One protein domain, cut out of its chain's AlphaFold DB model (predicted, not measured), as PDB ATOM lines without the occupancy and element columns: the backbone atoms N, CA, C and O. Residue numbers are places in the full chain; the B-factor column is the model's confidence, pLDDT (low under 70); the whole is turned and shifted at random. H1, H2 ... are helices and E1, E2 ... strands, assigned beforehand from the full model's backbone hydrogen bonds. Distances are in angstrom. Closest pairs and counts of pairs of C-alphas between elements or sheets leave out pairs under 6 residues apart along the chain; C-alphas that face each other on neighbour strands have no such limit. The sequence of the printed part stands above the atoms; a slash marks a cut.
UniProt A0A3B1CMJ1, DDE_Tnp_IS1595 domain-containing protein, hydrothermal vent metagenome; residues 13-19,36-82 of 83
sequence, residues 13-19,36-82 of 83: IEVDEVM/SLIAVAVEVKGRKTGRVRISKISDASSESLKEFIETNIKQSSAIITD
ATOM      1  N   ILE A  13     -25.115  -9.920  25.805       97.25
ATOM      2  CA  ILE A  13     -24.419 -10.962  26.552       97.25
ATOM      3  C   ILE A  13     -24.523 -12.273  25.786       97.25
ATOM      4  O   ILE A  13     -25.623 -12.727  25.490       97.25
ATOM      5  N   GLU A  14     -23.385 -12.886  25.500       96.12
ATOM      6  CA  GLU A  14     -23.323 -14.250  24.981       96.12
ATOM      7  C   GLU A  14     -23.247 -15.214  26.163       96.12
ATOM      8  O   GLU A  14     -22.451 -14.990  27.083       96.12
ATOM      9  N   VAL A  15     -24.108 -16.229  26.170       95.00
ATOM     10  CA  VAL A  15     -24.175 -17.255  27.214       95.00
ATOM     11  C   VAL A  15     -24.026 -18.620  26.564       95.00
ATOM     12  O   VAL A  15     -24.756 -18.934  25.630       95.00
ATOM     13  N   ASP A  16     -23.090 -19.409  27.077       92.88
ATOM     14  CA  ASP A  16     -22.774 -20.743  26.571       92.88
ATOM     15  C   ASP A  16     -22.332 -21.663  27.723       92.88
ATOM     16  O   ASP A  16     -22.005 -21.217  28.833       92.88
ATOM     17  N   GLU A  17     -22.304 -22.960  27.452       91.31
ATOM     18  CA  GLU A  17     -21.893 -24.014  28.360       91.31
ATOM     19  C   GLU A  17     -20.642 -24.727  27.849       91.31
ATOM     20  O   GLU A  17     -20.520 -25.140  26.697       91.31
ATOM     21  N   VAL A  18     -19.697 -24.972  28.751       89.81
ATOM     22  CA  VAL A  18     -18.481 -25.716  28.434       89.81
ATOM     23  C   VAL A  18     -18.237 -26.829  29.438       89.81
ATOM     24  O   VAL A  18     -18.359 -26.663  30.650       89.81
ATOM     25  N   MET A  19     -17.843 -27.995  28.930       88.88
ATOM     26  CA  MET A  19     -17.445 -29.130  29.757       88.88
ATOM     27  C   MET A  19     -15.929 -29.147  29.954       88.88
ATOM     28  O   MET A  19     -15.173 -29.460  29.030       88.88
ATOM     29  N   SER A  36     -16.709 -31.332  34.592       89.25
ATOM     30  CA  SER A  36     -17.598 -30.332  35.175       89.25
ATOM     31  C   SER A  36     -18.245 -29.526  34.061       89.25
ATOM     32  O   SER A  36     -17.549 -29.066  33.155       89.25
ATOM     33  N   LEU A  37     -19.557 -29.345  34.150       91.31
ATOM     34  CA  LEU A  37     -20.286 -28.433  33.289       91.31
ATOM     35  C   LEU A  37     -20.200 -27.015  33.859       91.31
ATOM     36  O   LEU A  37     -20.413 -26.794  35.055       91.31
ATOM     37  N   ILE A  38     -19.816 -26.071  33.012       93.62
ATOM     38  CA  ILE A  38     -19.533 -24.693  33.381       93.62
ATOM     39  C   ILE A  38     -20.365 -23.778  32.491       93.62
ATOM     40  O   ILE A  38     -20.187 -23.791  31.278       93.62
ATOM     41  N   ALA A  39     -21.212 -22.952  33.096       95.06
ATOM     42  CA  ALA A  39     -21.870 -21.853  32.408       95.06
ATOM     43  C   ALA A  39     -20.916 -20.660  32.299       95.06
ATOM     44  O   ALA A  39     -20.231 -20.292  33.268       95.06
ATOM     45  N   VAL A  40     -20.893 -20.036  31.129       95.25
ATOM     46  CA  VAL A  40     -20.078 -18.866  30.814       95.25
ATOM     47  C   VAL A  40     -20.985 -17.783  30.241       95.25
ATOM     48  O   VAL A  40     -21.759 -18.040  29.333       95.25
ATOM     49  N   ALA A  41     -20.881 -16.560  30.762       96.38
ATOM     50  CA  ALA A  41     -21.544 -15.384  30.203       96.38
ATOM     51  C   ALA A  41     -20.530 -14.272  29.941       96.38
ATOM     52  O   ALA A  41     -19.766 -13.915  30.844       96.38
ATOM     53  N   VAL A  42     -20.534 -13.695  28.740       96.38
ATOM     54  CA  VAL A  42     -19.571 -12.674  28.304       96.38
ATOM     55  C   VAL A  42     -20.295 -11.457  27.739       96.38
ATOM     56  O   VAL A  42     -21.160 -11.572  26.880       96.38
ATOM     57  N   GLU A  43     -19.910 -10.261  28.185       96.38
ATOM     58  CA  GLU A  43     -20.342  -9.016  27.536       96.38
ATOM     59  C   GLU A  43     -19.730  -8.880  26.137       96.38
ATOM     60  O   GLU A  43     -18.505  -8.866  25.987       96.38
ATOM     61  N   VAL A  44     -20.568  -8.662  25.130       96.25
ATOM     62  CA  VAL A  44     -20.152  -8.374  23.756       96.25
ATOM     63  C   VAL A  44     -20.090  -6.859  23.556       96.25
ATOM     64  O   VAL A  44     -21.083  -6.141  23.682       96.25
ATOM     65  N   LYS A  45     -18.899  -6.346  23.239       94.38
ATOM     66  CA  LYS A  45     -18.620  -4.921  22.993       94.38
ATOM     67  C   LYS A  45     -18.140  -4.728  21.556       94.38
ATOM     68  O   LYS A  45     -16.968  -4.434  21.303       94.38
ATOM     69  N   GLY A  46     -19.047  -4.931  20.599       91.00
ATOM     70  CA  GLY A  46     -18.722  -4.937  19.172       91.00
ATOM     71  C   GLY A  46     -17.783  -6.098  18.837       91.00
ATOM     72  O   GLY A  46     -18.147  -7.251  19.009       91.00
ATOM     73  N   ARG A  47     -16.551  -5.798  18.406       90.25
ATOM     74  CA  ARG A  47     -15.504  -6.806  18.120       90.25
ATOM     75  C   ARG A  47     -14.657  -7.205  19.337       90.25
ATOM     76  O   ARG A  47     -13.634  -7.863  19.178       90.25
ATOM     77  N   LYS A  48     -15.016  -6.744  20.537       93.75
ATOM     78  CA  LYS A  48     -14.272  -6.991  21.782       93.75
ATOM     79  C   LYS A  48     -15.160  -7.678  22.809       93.75
ATOM     80  O   LYS A  48     -16.375  -7.497  22.801       93.75
ATOM     81  N   THR A  49     -14.535  -8.382  23.742       93.00
ATOM     82  CA  THR A  49     -15.193  -8.940  24.924       93.00
ATOM     83  C   THR A  49     -15.044  -8.003  26.124       93.00
ATOM     84  O   THR A  49     -14.051  -7.284  26.274       93.00
ATOM     85  N   GLY A  50     -16.083  -7.946  26.952       93.06
ATOM     86  CA  GLY A  50     -16.127  -7.189  28.196       93.06
ATOM     87  C   GLY A  50     -15.919  -8.085  29.412       93.06
ATOM     88  O   GLY A  50     -14.988  -8.887  29.470       93.06
ATOM     89  N   ARG A  51     -16.766  -7.912  30.429       94.38
ATOM     90  CA  ARG A  51     -16.712  -8.718  31.653       94.38
ATOM     91  C   ARG A  51     -17.245 -10.127  31.392       94.38
ATOM     92  O   ARG A  51     -18.159 -10.302  30.591       94.38
ATOM     93  N   VAL A  52     -16.696 -11.097  32.124       94.25
ATOM     94  CA  VAL A  52     -17.098 -12.506  32.070       94.25
ATOM     95  C   VAL A  52     -17.603 -12.990  33.429       94.25
ATOM     96  O   VAL A  52     -17.101 -12.577  34.483       94.25
ATOM     97  N   ARG A  53     -18.601 -13.871  33.407       94.31
ATOM     98  CA  ARG A  53     -19.079 -14.650  34.552       94.31
ATOM     99  C   ARG A  53     -18.936 -16.121  34.218       94.31
ATOM    100  O   ARG A  53     -19.267 -16.534  33.116       94.31
ATOM    101  N   ILE A  54     -18.401 -16.876  35.165       94.38
ATOM    102  CA  ILE A  54     -18.159 -18.306  35.028       94.38
ATOM    103  C   ILE A  54     -18.687 -18.951  36.300       94.38
ATOM    104  O   ILE A  54     -18.332 -18.503  37.394       94.38
ATOM    105  N   SER A  55     -19.530 -19.967  36.162       94.12
ATOM    106  CA  SER A  55     -20.027 -20.751  37.289       94.12
ATOM    107  C   SER A  55     -20.112 -22.217  36.917       94.12
ATOM    108  O   SER A  55     -20.454 -22.559  35.789       94.12
ATOM    109  N   LYS A  56     -19.835 -23.093  37.880       93.06
ATOM    110  CA  LYS A  56     -20.181 -24.504  37.743       93.06
ATOM    111  C   LYS A  56     -21.698 -24.649  37.873       93.06
ATOM    112  O   LYS A  56     -22.274 -24.046  38.776       93.06
ATOM    113  N   ILE A  57     -22.299 -25.439  36.992       91.75
ATOM    114  CA  ILE A  57     -23.718 -25.816  37.035       91.75
ATOM    115  C   ILE A  57     -23.838 -27.332  37.237       91.75
ATOM    116  O   ILE A  57     -22.888 -28.075  36.968       91.75
ATOM    117  N   SER A  58     -24.958 -27.789  37.801       86.94
ATOM    118  CA  SER A  58     -25.182 -29.208  38.116       86.94
ATOM    119  C   SER A  58     -25.439 -30.051  36.870       86.94
ATOM    120  O   SER A  58     -24.996 -31.197  36.808       86.94
ATOM    121  N   ASP A  59     -26.115 -29.473  35.883       85.81
ATOM    122  CA  ASP A  59     -26.594 -30.121  34.664       85.81
ATOM    123  C   ASP A  59     -26.852 -29.075  33.565       85.81
ATOM    124  O   ASP A  59     -26.825 -27.877  33.835       85.81
ATOM    125  N   ALA A  60     -27.070 -29.539  32.331       82.94
ATOM    126  CA  ALA A  60     -27.349 -28.703  31.157       82.94
ATOM    127  C   ALA A  60     -28.855 -28.407  31.005       82.94
ATOM    128  O   ALA A  60     -29.386 -28.380  29.894       82.94
ATOM    129  N   SER A  61     -29.587 -28.324  32.122       86.50
ATOM    130  CA  SER A  61     -31.014 -28.007  32.088       86.50
ATOM    131  C   SER A  61     -31.250 -26.509  31.909       86.50
ATOM    132  O   SER A  61     -30.450 -25.664  32.327       86.50
ATOM    133  N   SER A  62     -32.405 -26.178  31.334       86.50
ATOM    134  CA  SER A  62     -32.873 -24.797  31.211       86.50
ATOM    135  C   SER A  62     -32.977 -24.110  32.574       86.50
ATOM    136  O   SER A  62     -32.722 -22.912  32.681       86.50
ATOM    137  N   GLU A  63     -33.335 -24.852  33.621       90.00
ATOM    138  CA  GLU A  63     -33.452 -24.363  34.992       90.00
ATOM    139  C   GLU A  63     -32.095 -23.914  35.548       90.00
ATOM    140  O   GLU A  63     -31.971 -22.772  36.000       90.00
ATOM    141  N   SER A  64     -31.069 -24.766  35.440       89.62
ATOM    142  CA  SER A  64     -29.699 -24.460  35.881       89.62
ATOM    143  C   SER A  64     -29.123 -23.241  35.157       89.62
ATOM    144  O   SER A  64     -28.522 -22.353  35.775       89.62
ATOM    145  N   LEU A  65     -29.344 -23.149  33.842       89.81
ATOM    146  CA  LEU A  65     -28.922 -21.997  33.044       89.81
ATOM    147  C   LEU A  65     -29.677 -20.720  33.417       89.81
ATOM    148  O   LEU A  65     -29.075 -19.648  33.527       89.81
ATOM    149  N   LYS A  66     -30.988 -20.819  33.637       91.75
ATOM    150  CA  LYS A  66     -31.825 -19.673  33.995       91.75
ATOM    151  C   LYS A  66     -31.419 -19.080  35.341       91.75
ATOM    152  O   LYS A  66     -31.282 -17.862  35.434       91.75
ATOM    153  N   GLU A  67     -31.146 -19.909  36.347       93.75
ATOM    154  CA  GLU A  67     -30.653 -19.437  37.649       93.75
ATOM    155  C   GLU A  67     -29.314 -18.689  37.505       93.75
ATOM    156  O   GLU A  67     -29.120 -17.600  38.069       93.75
ATOM    157  N   PHE A  68     -28.400 -19.223  36.687       94.50
ATOM    158  CA  PHE A  68     -27.131 -18.564  36.380       94.50
ATOM    159  C   PHE A  68     -27.342 -17.199  35.711       94.50
ATOM    160  O   PHE A  68     -26.726 -16.209  36.132       94.50
ATOM    161  N   ILE A  69     -28.225 -17.127  34.712       94.00
ATOM    162  CA  ILE A  69     -28.578 -15.896  33.997       94.00
ATOM    163  C   ILE A  69     -29.167 -14.865  34.961       94.00
ATOM    164  O   ILE A  69     -28.665 -13.742  35.040       94.00
ATOM    165  N   GLU A  70     -30.186 -15.234  35.737       94.50
ATOM    166  CA  GLU A  70     -30.881 -14.322  36.651       94.50
ATOM    167  C   GLU A  70     -29.945 -13.768  37.727       94.50
ATOM    168  O   GLU A  70     -30.016 -12.584  38.077       94.50
ATOM    169  N   THR A  71     -29.006 -14.585  38.201       94.69
ATOM    170  CA  THR A  71     -28.007 -14.176  39.192       94.69
ATOM    171  C   THR A  71     -26.988 -13.193  38.609       94.69
ATOM    172  O   THR A  71     -26.593 -12.229  39.273       94.69
ATOM    173  N   ASN A  72     -26.569 -13.391  37.356       95.38
ATOM    174  CA  ASN A  72     -25.384 -12.734  36.802       95.38
ATOM    175  C   ASN A  72     -25.671 -11.625  35.787       95.38
ATOM    176  O   ASN A  72     -24.804 -10.770  35.581       95.38
ATOM    177  N   ILE A  73     -26.846 -11.614  35.160       96.31
ATOM    178  CA  ILE A  73     -27.174 -10.761  34.015       96.31
ATOM    179  C   ILE A  73     -28.358  -9.860  34.367       96.31
ATOM    180  O   ILE A  73     -29.333 -10.265  34.998       96.31
ATOM    181  N   LYS A  74     -28.264  -8.581  34.003       96.38
ATOM    182  CA  LYS A  74     -29.355  -7.626  34.203       96.38
ATOM    183  C   LYS A  74     -30.507  -7.969  33.256       96.38
ATOM    184  O   LYS A  74     -30.270  -8.117  32.064       96.38
ATOM    185  N   GLN A  75     -31.743  -7.992  33.756       92.75
ATOM    186  CA  GLN A  75     -32.940  -8.376  32.987       92.75
ATOM    187  C   GLN A  75     -33.172  -7.539  31.716       92.75
ATOM    188  O   GLN A  75     -33.750  -8.023  30.756       92.75
ATOM    189  N   SER A  76     -32.688  -6.294  31.681       94.44
ATOM    190  CA  SER A  76     -32.769  -5.416  30.506       94.44
ATOM    191  C   SER A  76     -31.718  -5.712  29.420       94.44
ATOM    192  O   SER A  76     -31.486  -4.864  28.563       94.44
ATOM    193  N   SER A  77     -30.987  -6.823  29.519       95.94
ATOM    194  CA  SER A  77     -29.916  -7.199  28.587       95.94
ATOM    195  C   SER A  77     -30.455  -8.100  27.480       95.94
ATOM    196  O   SER A  77     -31.398  -8.853  27.701       95.94
ATOM    197  N   ALA A  78     -29.825  -8.054  26.309       96.06
ATOM    198  CA  ALA A  78     -30.071  -9.009  25.238       96.06
ATOM    199  C   ALA A  78     -29.146 -10.214  25.431       96.06
ATOM    200  O   ALA A  78     -27.931 -10.039  25.541       96.06
ATOM    201  N   ILE A  79     -29.718 -11.412  25.495       94.88
ATOM    202  CA  ILE A  79     -28.975 -12.662  25.661       94.88
ATOM    203  C   ILE A  79     -28.921 -13.377  24.311       94.88
ATOM    204  O   ILE A  79     -29.937 -13.479  23.629       94.88
ATOM    205  N   ILE A  80     -27.729 -13.836  23.939       94.06
ATOM    206  CA  ILE A  80     -27.467 -14.658  22.760       94.06
ATOM    207  C   ILE A  80     -27.024 -16.032  23.263       94.06
ATOM    208  O   ILE A  80     -26.068 -16.114  24.035       94.06
ATOM    209  N   THR A  81     -27.724 -17.076  22.833       90.31
ATOM    210  CA  THR A  81     -27.411 -18.491  23.084       90.31
ATOM    211  C   THR A  81     -27.285 -19.223  21.752       90.31
ATOM    212  O   THR A  81     -27.793 -18.748  20.734       90.31
ATOM    213  N   ASP A  82     -26.591 -20.359  21.743       80.19
ATOM    214  CA  ASP A  82     -26.492 -21.255  20.584       80.19
ATOM    215  C   ASP A  82     -27.674 -22.242  20.471       80.19
ATOM    216  O   ASP A  82     -27.840 -22.868  19.420       80.19
TER     217      ASP A  82
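This is residues 13 to 19 and 36 to 82 of the 83 residues of the protein "DDE_Tnp_IS1595 domain-containing protein" of hydrothermal vent metagenome (UniProt A0A3B1CMJ1). A strongly twisted wall of four strands has one helix, H1, packed slantwise over one face, while the other face is bare. The long hairpin of E2 and E3 runs along the longest axis, with E1 beside E2 and the short strand E4 at the far edge. The printed part has 54 residues, with one named helix and four named strands in the order E1, E2, E3, H1, E4; the sheet runs E3, E2, E1, E4 and is mixed. The class is mixed, helices and strands. The whole is compact, with a radius of gyration of the C-alphas of 10.8 A and spans of 31 by 22 by 18 A.

E1 is residues 13 to 19, 19.7 A long, beginning at C-alpha 13 at (-24.419, -10.962, 26.552). E2, residues 36 to 45, measures 28.2 A. E3, residues 48 to 57, measures 26.0 A and bends by 61 degrees at residue 51. H1, residues 62 to 72, runs 15.3 A from C-alpha 62 at (-32.873, -24.797, 31.211). E4, residues 78 to 80, is 6.7 A long and ends at C-alpha 80 at (-27.467, -14.658, 22.760).

E1 and E4 are parallel at 33 degrees, with N 13 and O 78 2.8 A apart, within hydrogen-bond range. E2 and E1 are antiparallel at 156 degrees, with N 16 and O 40 at 3.0 A. E2 and E3 form a hairpin, antiparallel at 159 degrees, with N 43 and O 51 at 3.0 A. E3 and E4 are the edge strands and are apart. H1 is on the sheet at a height over the sheet of 8.6 A, making two layers, a helix on one face of a sheet. It lies over E2 and E1, and only just not over E3, on which 2 of its C-alphas fall. On the local plane it runs slantwise to the strands, at 52 degrees to E1. The closest C-alphas of E3 and H1 are those of Ile 57 and Ser 64, 6.2 A apart. The closest of E2 and H1 are those of Ala 39 and Leu 65, at 7.1 A. E1 and H1 are near each other. In H1 every O i to N i+4 pair is within hydrogen-bond range. E3, H1 and E4 form a split strand-helix-strand unit, two strands of one sheet that follow each other among the strands, with a helix between them in the chain and E2 and E1 between them in the sheet; its crossover is right-handed.

The two C-alphas farthest apart are those of Arg 47 and Ser 58, at 31.5 A. Residues 20 to 35, the link across the cut from E1 to E2, are not printed; C-alphas 19 and 36 are 5.6 A apart. The links E2 to E3, E3 to H1 and H1 to E4 are tight. The mean pLDDT of the printed part is 92.6, and no printed residue is under 70.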